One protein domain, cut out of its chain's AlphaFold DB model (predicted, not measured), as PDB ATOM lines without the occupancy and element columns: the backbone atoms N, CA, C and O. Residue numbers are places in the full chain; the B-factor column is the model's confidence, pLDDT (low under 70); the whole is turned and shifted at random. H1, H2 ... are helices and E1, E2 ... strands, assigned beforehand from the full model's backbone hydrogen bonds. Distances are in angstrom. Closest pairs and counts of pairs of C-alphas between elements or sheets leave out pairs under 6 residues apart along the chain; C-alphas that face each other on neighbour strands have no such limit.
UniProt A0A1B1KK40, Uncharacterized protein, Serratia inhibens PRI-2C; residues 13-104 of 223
ATOM      1  N   ALA A  13     163.184 291.256 225.750       89.75
ATOM      2  CA  ALA A  13     163.519 292.558 225.202       89.75
ATOM      3  C   ALA A  13     162.387 293.546 225.467       89.75
ATOM      4  O   ALA A  13     161.220 293.167 225.552       89.75
ATOM      5  N   ILE A  14     162.754 294.817 225.596       91.25
ATOM      6  CA  ILE A  14     161.808 295.933 225.586       91.25
ATOM      7  C   ILE A  14     161.911 296.679 224.259       91.25
ATOM      8  O   ILE A  14     162.973 296.695 223.637       91.25
ATOM      9  N   LEU A  15     160.819 297.295 223.824       89.94
ATOM     10  CA  LEU A  15     160.724 297.960 222.531       89.94
ATOM     11  C   LEU A  15     159.667 299.066 222.553       89.94
ATOM     12  O   LEU A  15     158.709 299.001 223.326       89.94
ATOM     13  N   ILE A  16     159.841 300.070 221.693       89.94
ATOM     14  CA  ILE A  16     158.790 301.045 221.382       89.94
ATOM     15  C   ILE A  16     158.065 300.530 220.143       89.94
ATOM     16  O   ILE A  16     158.671 300.411 219.083       89.94
ATOM     17  N   THR A  17     156.789 300.181 220.271       87.25
ATOM     18  CA  THR A  17     156.009 299.606 219.165       87.25
ATOM     19  C   THR A  17     154.515 299.851 219.361       87.25
ATOM     20  O   THR A  17     154.104 300.520 220.315       87.25
ATOM     21  N   SER A  18     153.714 299.314 218.444       83.50
ATOM     22  CA  SER A  18     152.261 299.300 218.490       83.50
ATOM     23  C   SER A  18     151.708 297.998 219.070       83.50
ATOM     24  O   SER A  18     152.265 296.925 218.846       83.50
ATOM     25  N   SER A  19     150.546 298.071 219.721       80.31
ATOM     26  CA  SER A  19     149.758 296.895 220.108       80.31
ATOM     27  C   SER A  19     149.261 296.047 218.927       80.31
ATOM     28  O   SER A  19     148.815 294.927 219.155       80.31
ATOM     29  N   HIS A  20     149.296 296.562 217.693       77.38
ATOM     30  CA  HIS A  20     148.943 295.792 216.488       77.38
ATOM     31  C   HIS A  20     150.127 295.065 215.850       77.38
ATOM     32  O   HIS A  20     149.935 294.175 215.020       77.38
ATOM     33  N   ASN A  21     151.353 295.414 216.236       76.81
ATOM     34  CA  ASN A  21     152.532 294.744 215.710       76.81
ATOM     35  C   ASN A  21     152.713 293.392 216.411       76.81
ATOM     36  O   ASN A  21     152.379 293.230 217.583       76.81
ATOM     37  N   THR A  22     153.217 292.393 215.681       67.31
ATOM     38  CA  THR A  22     153.284 290.995 216.161       67.31
ATOM     39  C   THR A  22     154.627 290.310 215.911       67.31
ATOM     40  O   THR A  22     154.863 289.229 216.451       67.31
ATOM     41  N   ALA A  23     155.558 290.945 215.181       64.81
ATOM     42  CA  ALA A  23     156.861 290.345 214.895       64.81
ATOM     43  C   ALA A  23     158.029 290.916 215.726       64.81
ATOM     44  O   ALA A  23     158.945 290.162 216.060       64.81
ATOM     45  N   GLY A  24     157.999 292.204 216.108       59.34
ATOM     46  CA  GLY A  24     159.080 292.867 216.872       59.34
ATOM     47  C   GLY A  24     160.407 292.879 216.128       59.34
ATOM     48  O   GLY A  24     161.476 292.778 216.729       59.34
ATOM     49  N   LEU A  25     160.309 292.932 214.802       65.81
ATOM     50  CA  LEU A  25     161.425 293.128 213.896       65.81
ATOM     51  C   LEU A  25     161.858 294.599 213.932       65.81
ATOM     52  O   LEU A  25     161.136 295.463 214.423       65.81
ATOM     53  N   THR A  26     163.026 294.904 213.370       64.12
ATOM     54  CA  THR A  26     163.520 296.290 213.267       64.12
ATOM     55  C   THR A  26     162.617 297.197 212.428       64.12
ATOM     56  O   THR A  26     162.708 298.411 212.561       64.12
ATOM     57  N   SER A  27     161.777 296.626 211.561       73.69
ATOM     58  CA  SER A  27     160.724 297.345 210.836       73.69
ATOM     59  C   SER A  27     159.555 297.728 211.739       73.69
ATOM     60  O   SER A  27     158.948 298.760 211.520       73.69
ATOM     61  N   ASP A  28     159.271 296.950 212.784       78.25
ATOM     62  CA  ASP A  28     158.026 297.017 213.557       78.25
ATOM     63  C   ASP A  28     158.194 297.773 214.881       78.25
ATOM     64  O   ASP A  28     157.252 297.864 215.670       78.25
ATOM     65  N   ALA A  29     159.392 298.271 215.184       84.50
ATOM     66  CA  ALA A  29     159.687 298.936 216.444       84.50
ATOM     67  C   ALA A  29     160.693 300.081 216.284       84.50
ATOM     68  O   ALA A  29     161.715 299.934 215.613       84.50
ATOM     69  N   ASP A  30     160.463 301.190 216.991       88.62
ATOM     70  CA  ASP A  30     161.482 302.226 217.196       88.62
ATOM     71  C   ASP A  30     162.436 301.796 218.316       88.62
ATOM     72  O   ASP A  30     162.380 302.238 219.466       88.62
ATOM     73  N   GLY A  31     163.327 300.878 217.959       88.19
ATOM     74  CA  GLY A  31     164.337 300.354 218.859       88.19
ATOM     75  C   GLY A  31     163.880 299.129 219.644       88.19
ATOM     76  O   GLY A  31     162.717 298.931 219.997       88.19
ATOM     77  N   THR A  32     164.855 298.269 219.913       88.31
ATOM     78  CA  THR A  32     164.689 297.055 220.705       88.31
ATOM     79  C   THR A  32     165.916 296.893 221.588       88.31
ATOM     80  O   THR A  32     167.057 296.920 221.114       88.31
ATOM     81  N   TRP A  33     165.683 296.733 222.885       91.44
ATOM     82  CA  TRP A  33     166.723 296.607 223.895       91.44
ATOM     83  C   TRP A  33     166.603 295.254 224.584       91.44
ATOM     84  O   TRP A  33     165.838 295.073 225.531       91.44
ATOM     85  N   SER A  34     167.362 294.290 224.071       90.00
ATOM     86  CA  SER A  34     167.408 292.924 224.584       90.00
ATOM     87  C   SER A  34     168.258 292.813 225.849       90.00
ATOM     88  O   SER A  34     169.380 293.324 225.910       90.00
ATOM     89  N   ALA A  35     167.756 292.086 226.843       91.44
ATOM     90  CA  ALA A  35     168.405 291.895 228.136       91.44
ATOM     91  C   ALA A  35     169.762 291.169 228.038       91.44
ATOM     92  O   ALA A  35     170.643 291.394 228.861       91.44
ATOM     93  N   ASN A  36     169.981 290.348 227.006       88.38
ATOM     94  CA  ASN A  36     171.286 289.727 226.738       88.38
ATOM     95  C   ASN A  36     172.361 290.704 226.221       88.38
ATOM     96  O   ASN A  36     173.542 290.371 226.260       88.38
ATOM     97  N   LYS A  37     171.972 291.885 225.724       90.62
ATOM     98  CA  LYS A  37     172.883 292.906 225.184       90.62
ATOM     99  C   LYS A  37     173.001 294.121 226.104       90.62
ATOM    100  O   LYS A  37     174.071 294.716 226.196       90.62
ATOM    101  N   TYR A  38     171.915 294.491 226.776       94.50
ATOM    102  CA  TYR A  38     171.838 295.679 227.619       94.50
ATOM    103  C   TYR A  38     171.661 295.279 229.084       94.50
ATOM    104  O   TYR A  38     170.562 294.937 229.525       94.50
ATOM    105  N   SER A  39     172.747 295.357 229.856       95.69
ATOM    106  CA  SER A  39     172.771 294.966 231.274       95.69
ATOM    107  C   SER A  39     171.743 295.720 232.120       95.69
ATOM    108  O   SER A  39     171.163 295.145 233.035       95.69
ATOM    109  N   TRP A  40     171.458 296.981 231.789       96.38
ATOM    110  CA  TRP A  40     170.457 297.787 232.482       96.38
ATOM    111  C   TRP A  40     169.022 297.273 232.281       96.38
ATOM    112  O   TRP A  40     168.191 297.464 233.164       96.38
ATOM    113  N   VAL A  41     168.722 296.561 231.189       95.38
ATOM    114  CA  VAL A  41     167.419 295.895 231.000       95.38
ATOM    115  C   VAL A  41     167.318 294.646 231.879       95.38
ATOM    116  O   VAL A  41     166.283 294.417 232.505       95.38
ATOM    117  N   LEU A  42     168.402 293.863 231.953       95.81
ATOM    118  CA  LEU A  42     168.477 292.604 232.705       95.81
ATOM    119  C   LEU A  42     168.485 292.812 234.227       95.81
ATOM    120  O   LEU A  42     167.901 292.017 234.960       95.81
ATOM    121  N   ASN A  43     169.164 293.863 234.693       97.25
ATOM    122  CA  ASN A  43     169.467 294.056 236.111       97.25
ATOM    123  C   ASN A  43     168.524 295.027 236.832       97.25
ATOM    124  O   ASN A  43     168.517 295.024 238.059       97.25
ATOM    125  N   SER A  44     167.712 295.814 236.112       97.12
ATOM    126  CA  SER A  44     166.721 296.691 236.751       97.12
ATOM    127  C   SER A  44     165.640 295.855 237.436       97.12
ATOM    128  O   SER A  44     164.951 295.082 236.768       97.12
ATOM    129  N   VAL A  45     165.457 296.014 238.746       96.44
ATOM    130  CA  VAL A  45     164.523 295.197 239.543       96.44
ATOM    131  C   VAL A  45     163.075 295.631 239.309       96.44
ATOM    132  O   VAL A  45     162.154 294.814 239.229       96.44
ATOM    133  N   THR A  46     162.857 296.939 239.176       96.50
ATOM    134  CA  THR A  46     161.521 297.532 239.018       96.50
ATOM    135  C   THR A  46     161.373 298.238 237.678       96.50
ATOM    136  O   THR A  46     162.356 298.673 237.080       96.50
ATOM    137  N   VAL A  47     160.132 298.429 237.220       93.81
ATOM    138  CA  VAL A  47     159.863 299.265 236.038       93.81
ATOM    139  C   VAL A  47     160.310 300.714 236.260       93.81
ATOM    140  O   VAL A  47     160.736 301.369 235.317       93.81
ATOM    141  N   GLY A  48     160.255 301.220 237.496       92.38
ATOM    142  CA  GLY A  48     160.735 302.569 237.816       92.38
ATOM    143  C   GLY A  48     162.243 302.717 237.597       92.38
ATOM    144  O   GLY A  48     162.682 303.668 236.954       92.38
ATOM    145  N   GLU A  49     163.020 301.740 238.065       96.19
ATOM    146  CA  GLU A  49     164.467 301.669 237.838       96.19
ATOM    147  C   GLU A  49     164.790 301.497 236.348       96.19
ATOM    148  O   GLU A  49     165.610 302.234 235.800       96.19
ATOM    149  N   LEU A  50     164.069 300.596 235.671       95.69
ATOM    150  CA  LEU A  50     164.187 300.397 234.228       95.69
ATOM    151  C   LEU A  50     163.908 301.694 233.463       95.69
ATOM    152  O   LEU A  50     164.649 302.035 232.548       95.69
ATOM    153  N   GLY A  51     162.874 302.437 233.859       93.62
ATOM    154  CA  GLY A  51     162.528 303.731 233.286       93.62
ATOM    155  C   GLY A  51     163.619 304.778 233.508       93.62
ATOM    156  O   GLY A  51     163.949 305.500 232.575       93.62
ATOM    157  N   GLY A  52     164.222 304.844 234.699       94.75
ATOM    158  CA  GLY A  52     165.365 305.724 234.976       94.75
ATOM    159  C   GLY A  52     166.564 305.425 234.071       94.75
ATOM    160  O   GLY A  52     167.088 306.327 233.415       94.75
ATOM    161  N   ASN A  53     166.924 304.146 233.951       96.25
ATOM    162  CA  ASN A  53     167.992 303.687 233.065       96.25
ATOM    163  C   ASN A  53     167.666 303.936 231.586       96.25
ATOM    164  O   ASN A  53     168.524 304.382 230.829       96.25
ATOM    165  N   PHE A  54     166.417 303.721 231.168       94.25
ATOM    166  CA  PHE A  54     165.975 304.012 229.806       94.25
ATOM    167  C   PHE A  54     166.190 305.492 229.463       94.25
ATOM    168  O   PHE A  54     166.762 305.809 228.423       94.25
ATOM    169  N   LYS A  55     165.828 306.413 230.368       93.12
ATOM    170  CA  LYS A  55     166.085 307.853 230.184       93.12
ATOM    171  C   LYS A  55     167.573 308.158 230.018       93.12
ATOM    172  O   LYS A  55     167.925 308.951 229.153       93.12
ATOM    173  N   GLN A  56     168.425 307.524 230.823       94.69
ATOM    174  CA  GLN A  56     169.869 307.748 230.808       94.69
ATOM    175  C   GLN A  56     170.554 307.184 229.554       94.69
ATOM    176  O   GLN A  56     171.389 307.861 228.962       94.69
ATOM    177  N   TYR A  57     170.235 305.946 229.165       94.44
ATOM    178  CA  TYR A  57     170.965 305.219 228.119       94.44
ATOM    179  C   TYR A  57     170.343 305.343 226.725       94.44
ATOM    180  O   TYR A  57     171.049 305.170 225.733       94.44
ATOM    181  N   VAL A  58     169.038 305.612 226.635       92.81
ATOM    182  CA  VAL A  58     168.317 305.749 225.357       92.81
ATOM    183  C   VAL A  58     168.033 307.212 225.021       92.81
ATOM    184  O   VAL A  58     168.080 307.579 223.845       92.81
ATOM    185  N   GLY A  59     167.775 308.037 226.039       87.44
ATOM    186  CA  GLY A  59     167.415 309.445 225.895       87.44
ATOM    187  C   GLY A  59     165.922 309.646 225.622       87.44
ATOM    188  O   GLY A  59     165.348 309.003 224.745       87.44
ATOM    189  N   ILE A  60     165.297 310.553 226.375       81.81
ATOM    190  CA  ILE A  60     163.962 311.099 226.088       81.81
ATOM    191  C   ILE A  60     163.987 312.636 226.251       81.81
ATOM    192  O   ILE A  60     164.705 313.115 227.133       81.81
ATOM    193  N   PRO A  61     163.212 313.413 225.466       84.94
ATOM    194  CA  PRO A  61     162.311 312.965 224.403       84.94
ATOM    195  C   PRO A  61     163.072 312.351 223.219       84.94
ATOM    196  O   PRO A  61     164.194 312.746 222.912       84.94
ATOM    197  N   ARG A  62     162.461 311.349 222.586       82.88
ATOM    198  CA  ARG A  62     163.000 310.623 221.433       82.88
ATOM    199  C   ARG A  62     161.998 310.711 220.290       82.88
ATOM    200  O   ARG A  62     160.798 310.631 220.535       82.88
ATOM    201  N   SER A  63     162.513 310.809 219.071       84.12
ATOM    202  CA  SER A  63     161.732 310.669 217.844       84.12
ATOM    203  C   SER A  63     162.267 309.491 217.041       84.12
ATOM    204  O   SER A  63     163.482 309.339 216.903       84.12
ATOM    205  N   GLY A  64     161.365 308.691 216.488       84.50
ATOM    206  CA  GLY A  64     161.696 307.552 215.643       84.50
ATOM    207  C   GLY A  64     160.510 307.139 214.780       84.50
ATOM    208  O   GLY A  64     159.476 307.809 214.778       84.50
ATOM    209  N   LYS A  65     160.687 306.071 214.002       84.81
ATOM    210  CA  LYS A  65     159.681 305.567 213.061       84.81
ATOM    211  C   LYS A  65     159.720 304.046 212.997       84.81
ATOM    212  O   LYS A  65     160.797 303.462 213.107       84.81
ATOM    213  N   PHE A  66     158.562 303.442 212.780       83.94
ATOM    214  CA  PHE A  66     158.399 302.017 212.529       83.94
ATOM    215  C   PHE A  66     157.112 301.783 211.730       83.94
ATOM    216  O   PHE A  66     156.217 302.627 211.738       83.94
ATOM    217  N   ASP A  67     157.031 300.647 211.053       80.56
ATOM    218  CA  ASP A  67     155.872 300.221 210.283       80.56
ATOM    219  C   ASP A  67     154.743 299.797 211.231       80.56
ATOM    220  O   ASP A  67     154.914 298.963 212.128       80.56
ATOM    221  N   TYR A  68     153.570 300.395 211.041       75.81
ATOM    222  CA  TYR A  68     152.379 300.133 211.839       75.81
ATOM    223  C   TYR A  68     151.472 299.143 211.099       75.81
ATOM    224  O   TYR A  68     150.825 299.496 210.110       75.81
ATOM    225  N   PHE A  69     151.419 297.890 211.554       69.81
ATOM    226  CA  PHE A  69     150.595 296.867 210.912       69.81
ATOM    227  C   PHE A  69     149.114 297.048 211.269       69.81
ATOM    228  O   PHE A  69     148.767 297.163 212.435       69.81
ATOM    229  N   ASN A  70     148.240 297.034 210.254       59.88
ATOM    230  CA  ASN A  70     146.773 297.106 210.355       59.88
ATOM    231  C   ASN A  70     146.204 298.340 211.090       59.88
ATOM    232  O   ASN A  70     145.858 298.292 212.267       59.88
ATOM    233  N   ILE A  71     145.979 299.424 210.339       54.50
ATOM    234  CA  ILE A  71     145.211 300.598 210.805       54.50
ATOM    235  C   ILE A  71     143.688 300.372 210.807       54.50
ATOM    236  O   ILE A  71     142.945 301.170 211.369       54.50
ATOM    237  N   PHE A  72     143.196 299.309 210.162       43.09
ATOM    238  CA  PHE A  72     141.762 299.094 209.970       43.09
ATOM    239  C   PHE A  72     141.170 298.213 211.077       43.09
ATOM    240  O   PHE A  72     141.456 297.021 211.155       43.09
ATOM    241  N   GLY A  73     140.287 298.801 211.892       48.19
ATOM    242  CA  GLY A  73     139.329 298.060 212.722       48.19
ATOM    243  C   GLY A  73     139.711 297.796 214.183       48.19
ATOM    244  O   GLY A  73     139.050 296.978 214.819       48.19
ATOM    245  N   GLY A  74     140.718 298.467 214.753       53.06
ATOM    246  CA  GLY A  74     141.019 298.306 216.179       53.06
ATOM    247  C   GLY A  74     141.794 299.462 216.799       53.06
ATOM    248  O   GLY A  74     142.709 300.004 216.181       53.06
ATOM    249  N   SER A  75     141.444 299.782 218.047       59.19
ATOM    250  CA  SER A  75     142.062 300.749 218.964       59.19
ATOM    251  C   SER A  75     143.514 300.382 219.305       59.19
ATOM    252  O   SER A  75     143.824 299.963 220.424       59.19
ATOM    253  N   GLY A  76     144.399 300.452 218.317       71.38
ATOM    254  CA  GLY A  76     145.818 300.217 218.521       71.38
ATOM    255  C   GLY A  76     146.473 301.395 219.224       71.38
ATOM    256  O   GLY A  76     145.978 302.518 219.173       71.38
ATOM    257  N   CYS A  77     147.583 301.145 219.905       78.69
ATOM    258  CA  CYS A  77     148.316 302.195 220.591       78.69
ATOM    259  C   CYS A  77     149.816 302.004 220.491       78.69
ATOM    260  O   CYS A  77     150.310 300.882 220.453       78.69
ATOM    261  N   VAL A  78     150.532 303.119 220.529       85.75
ATOM    262  CA  VAL A  78     151.982 303.195 220.624       85.75
ATOM    263  C   VAL A  78     152.382 303.337 222.090       85.75
ATOM    264  O   VAL A  78     151.779 304.091 222.857       85.75
ATOM    265  N   GLY A  79     153.409 302.600 222.496       89.00
ATOM    266  CA  GLY A  79     153.925 302.643 223.860       89.00
ATOM    267  C   GLY A  79     155.188 301.810 224.027       89.00
ATOM    268  O   GLY A  79     155.803 301.380 223.052       89.00
ATOM    269  N   LEU A  80     155.568 301.570 225.284       91.00
ATOM    270  CA  LEU A  80     156.633 300.627 225.618       91.00
ATOM    271  C   LEU A  80     156.026 299.241 225.822       91.00
ATOM    272  O   LEU A  80     155.134 299.046 226.651       91.00
ATOM    273  N   PHE A  81     156.556 298.273 225.092       90.00
ATOM    274  CA  PHE A  81     156.188 296.870 225.180       90.00
ATOM    275  C   PHE A  81     157.406 296.040 225.563       90.00
ATOM    276  O   PHE A  81     158.550 296.494 225.492       90.00
ATOM    277  N   TYR A  82     157.149 294.808 225.976       89.50
ATOM    278  CA  TYR A  82     158.167 293.792 226.147       89.50
ATOM    279  C   TYR A  82     157.719 292.494 225.486       89.50
ATOM    280  O   TYR A  82     156.525 292.198 225.389       89.50
ATOM    281  N   ASN A  83     158.690 291.701 225.060       84.81
ATOM    282  CA  ASN A  83     158.479 290.305 224.731       84.81
ATOM    283  C   ASN A  83     159.425 289.434 225.539       84.81
ATOM    284  O   ASN A  83     160.554 289.806 225.854       84.81
ATOM    285  N   ILE A  84     158.953 288.234 225.832       83.31
ATOM    286  CA  ILE A  84     159.781 287.153 226.334       83.31
ATOM    287  C   ILE A  84     159.713 286.097 225.247       83.31
ATOM    288  O   ILE A  84     158.655 285.520 225.010       83.31
ATOM    289  N   SER A  85     160.821 285.895 224.538       69.31
ATOM    290  CA  SER A  85     160.867 284.908 223.459       69.31
ATOM    291  C   SER A  85     160.657 283.499 224.032       69.31
ATOM    292  O   SER A  85     161.537 282.902 224.660       69.31
ATOM    293  N   GLY A  86     159.445 282.977 223.849       55.59
ATOM    294  CA  GLY A  86     159.043 281.634 224.238       55.59
ATOM    295  C   GLY A  86     159.035 280.717 223.026       55.59
ATOM    296  O   GLY A  86     157.973 280.415 222.518       55.59
ATOM    297  N   SER A  87     160.205 280.243 222.588       50.12
ATOM    298  CA  SER A  87     160.355 279.317 221.448       50.12
ATOM    299  C   SER A  87     160.040 279.910 220.060       50.12
ATOM    300  O   SER A  87     159.174 280.755 219.891       50.12
ATOM    301  N   TRP A  88     160.733 279.403 219.036       42.47
ATOM    302  CA  TRP A  88     160.615 279.800 217.622       42.47
ATOM    303  C   TRP A  88     159.247 279.492 216.980       42.47
ATOM    304  O   TRP A  88     159.010 279.862 215.835       42.47
ATOM    305  N   TRP A  89     158.369 278.790 217.704       38.81
ATOM    306  CA  TRP A  89     157.070 278.285 217.239       38.81
ATOM    307  C   TRP A  89     155.868 278.984 217.880       38.81
ATOM    308  O   TRP A  89     154.728 278.642 217.573       38.81
ATOM    309  N   VAL A  90     156.105 279.939 218.781       42.84
ATOM    310  CA  VAL A  90     155.045 280.732 219.405       42.84
ATOM    311  C   VAL A  90     155.158 282.147 218.843       42.84
ATOM    312  O   VAL A  90     156.245 282.724 218.917       42.84
ATOM    313  N   PRO A  91     154.091 282.716 218.256       49.72
ATOM    314  CA  PRO A  91     154.129 284.102 217.813       49.72
ATOM    315  C   PRO A  91     154.539 284.994 218.990       49.72
ATOM    316  O   PRO A  91     154.030 284.836 220.103       49.72
ATOM    317  N   ASN A  92     155.496 285.896 218.754       58.91
ATOM    318  CA  ASN A  92     155.968 286.840 219.761       58.91
ATOM    319  C   ASN A  92     154.785 287.717 220.190       58.91
ATOM    320  O   ASN A  92     154.411 288.658 219.500       58.91
ATOM    321  N   THR A  93     154.172 287.407 221.330       62.28
ATOM    322  CA  THR A  93     153.123 288.258 221.887       62.28
ATOM    323  C   THR A  93     153.792 289.403 222.635       62.28
ATOM    324  O   THR A  93     154.420 289.215 223.682       62.28
ATOM    325  N   PHE A  94     153.701 290.606 222.069       75.25
ATOM    326  CA  PHE A  94     154.119 291.813 222.769       75.25
ATOM    327  C   PHE A  94     153.114 292.120 223.857       75.25
ATOM    328  O   PHE A  94     151.922 292.287 223.616       75.25
ATOM    329  N   ASN A  95     153.620 292.210 225.073       85.06
ATOM    330  CA  ASN A  95     152.838 292.635 226.209       85.06
ATOM    331  C   ASN A  95     153.203 294.081 226.509       85.06
ATOM    332  O   ASN A  95     154.378 294.456 226.478       85.06
ATOM    333  N   ARG A  96     152.202 294.914 226.805       87.31
ATOM    334  CA  ARG A  96     152.467 296.288 227.237       87.31
ATOM    335  C   ARG A  96     153.326 296.239 228.496       87.31
ATOM    336  O   ARG A  96     152.997 295.516 229.440       87.31
ATOM    337  N   LEU A  97     154.413 297.008 228.518       89.75
ATOM    338  CA  LEU A  97     155.245 297.113 229.707       89.75
ATOM    339  C   LEU A  97     154.365 297.632 230.855       89.75
ATOM    340  O   LEU A  97     153.622 298.603 230.661       89.75
ATOM    341  N   PRO A  98     154.389 296.998 232.041       88.38
ATOM    342  CA  PRO A  98     153.602 297.470 233.170       88.38
ATOM    343  C   PRO A  98     153.869 298.956 233.425       88.38
ATOM    344  O   PRO A  98     155.000 299.405 233.301       88.38
ATOM    345  N   SER A  99     152.830 299.728 233.740       84.12
ATOM    346  CA  SER A  99     152.923 301.187 233.926       84.12
ATOM    347  C   SER A  99     153.312 302.011 232.681       84.12
ATOM    348  O   SER A  99     153.460 303.225 232.800       84.12
ATOM    349  N   SER A 100     153.432 301.411 231.490       84.69
ATOM    350  CA  SER A 100     153.547 302.172 230.240       84.69
ATOM    351  C   SER A 100     152.197 302.755 229.817       84.69
ATOM    352  O   SER A 100     151.163 302.083 229.889       84.69
ATOM    353  N   ILE A 101     152.223 304.007 229.356       82.50
ATOM    354  CA  ILE A 101     151.083 304.654 228.708       82.50
ATOM    355  C   ILE A 101     150.994 304.143 227.268       82.50
ATOM    356  O   ILE A 101     151.991 304.040 226.561       82.50
ATOM    357  N   CYS A 102     149.774 303.813 226.870       76.75
ATOM    358  CA  CYS A 102     149.394 303.306 225.561       76.75
ATOM    359  C   CYS A 102     148.651 304.447 224.872       76.75
ATOM    360  O   CYS A 102     147.488 304.702 225.175       76.75
ATOM    361  N   ALA A 103     149.376 305.203 224.049       77.62
ATOM    362  CA  ALA A 103     148.850 306.367 223.352       77.62
ATOM    363  C   ALA A 103     148.315 305.931 221.991       77.62
ATOM    364  O   ALA A 103     149.037 305.319 221.209       77.62
ATOM    365  N   ILE A 104     147.050 306.219 221.707       73.69
ATOM    366  CA  ILE A 104     146.472 305.954 220.390       73.69
ATOM    367  C   ILE A 104     147.189 306.884 219.400       73.69
ATOM    368  O   ILE A 104     147.226 308.094 219.654       73.69
TER     369      ILE A 104
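This is residues 13 to 104 of the 223 residues of an uncharacterized protein of Serratia inhibens PRI-2C (UniProt A0A1B1KK40). With little regular structure, this is a small antiparallel sheet, ordered E2, E1, E3, with helices H1 and H2 off one end. Mixed in class, 36 of 92 printed residues are in named elements: E1, E2, H1, H2, E3. It is compact, radius of gyration of the C-alphas 13.0 A, spanning 37 by 33 by 21 A.

E1 is residues 13 to 18, from C-alpha 13 at (163.519, 292.558, 225.202); E2 is 29 to 34; H1 is 39 to 43; H2 is 47 to 58; E3 is 78 to 84, 18.7 A long, to C-alpha 84 at (159.781, 287.153, 226.334).

Within hydrogen-bond range are N 33 and O 14, 2.8 A, in hairpin E1 and E2, and N 15 and O 81, 2.9 A, between antiparallel E1 and E3. H1 only grazes the sheet; H2 is not on it. E2, H1, H2 and E3 form a split strand-helix-strand unit, E1 between its strands, with a right-handed crossover. Both helices have every O i to N i+4 pair within range.

The printed part has no cut; link H2 to E3 is long. Residues 22 to 26, 69 to 75 and 85 to 93 are under pLDDT 70.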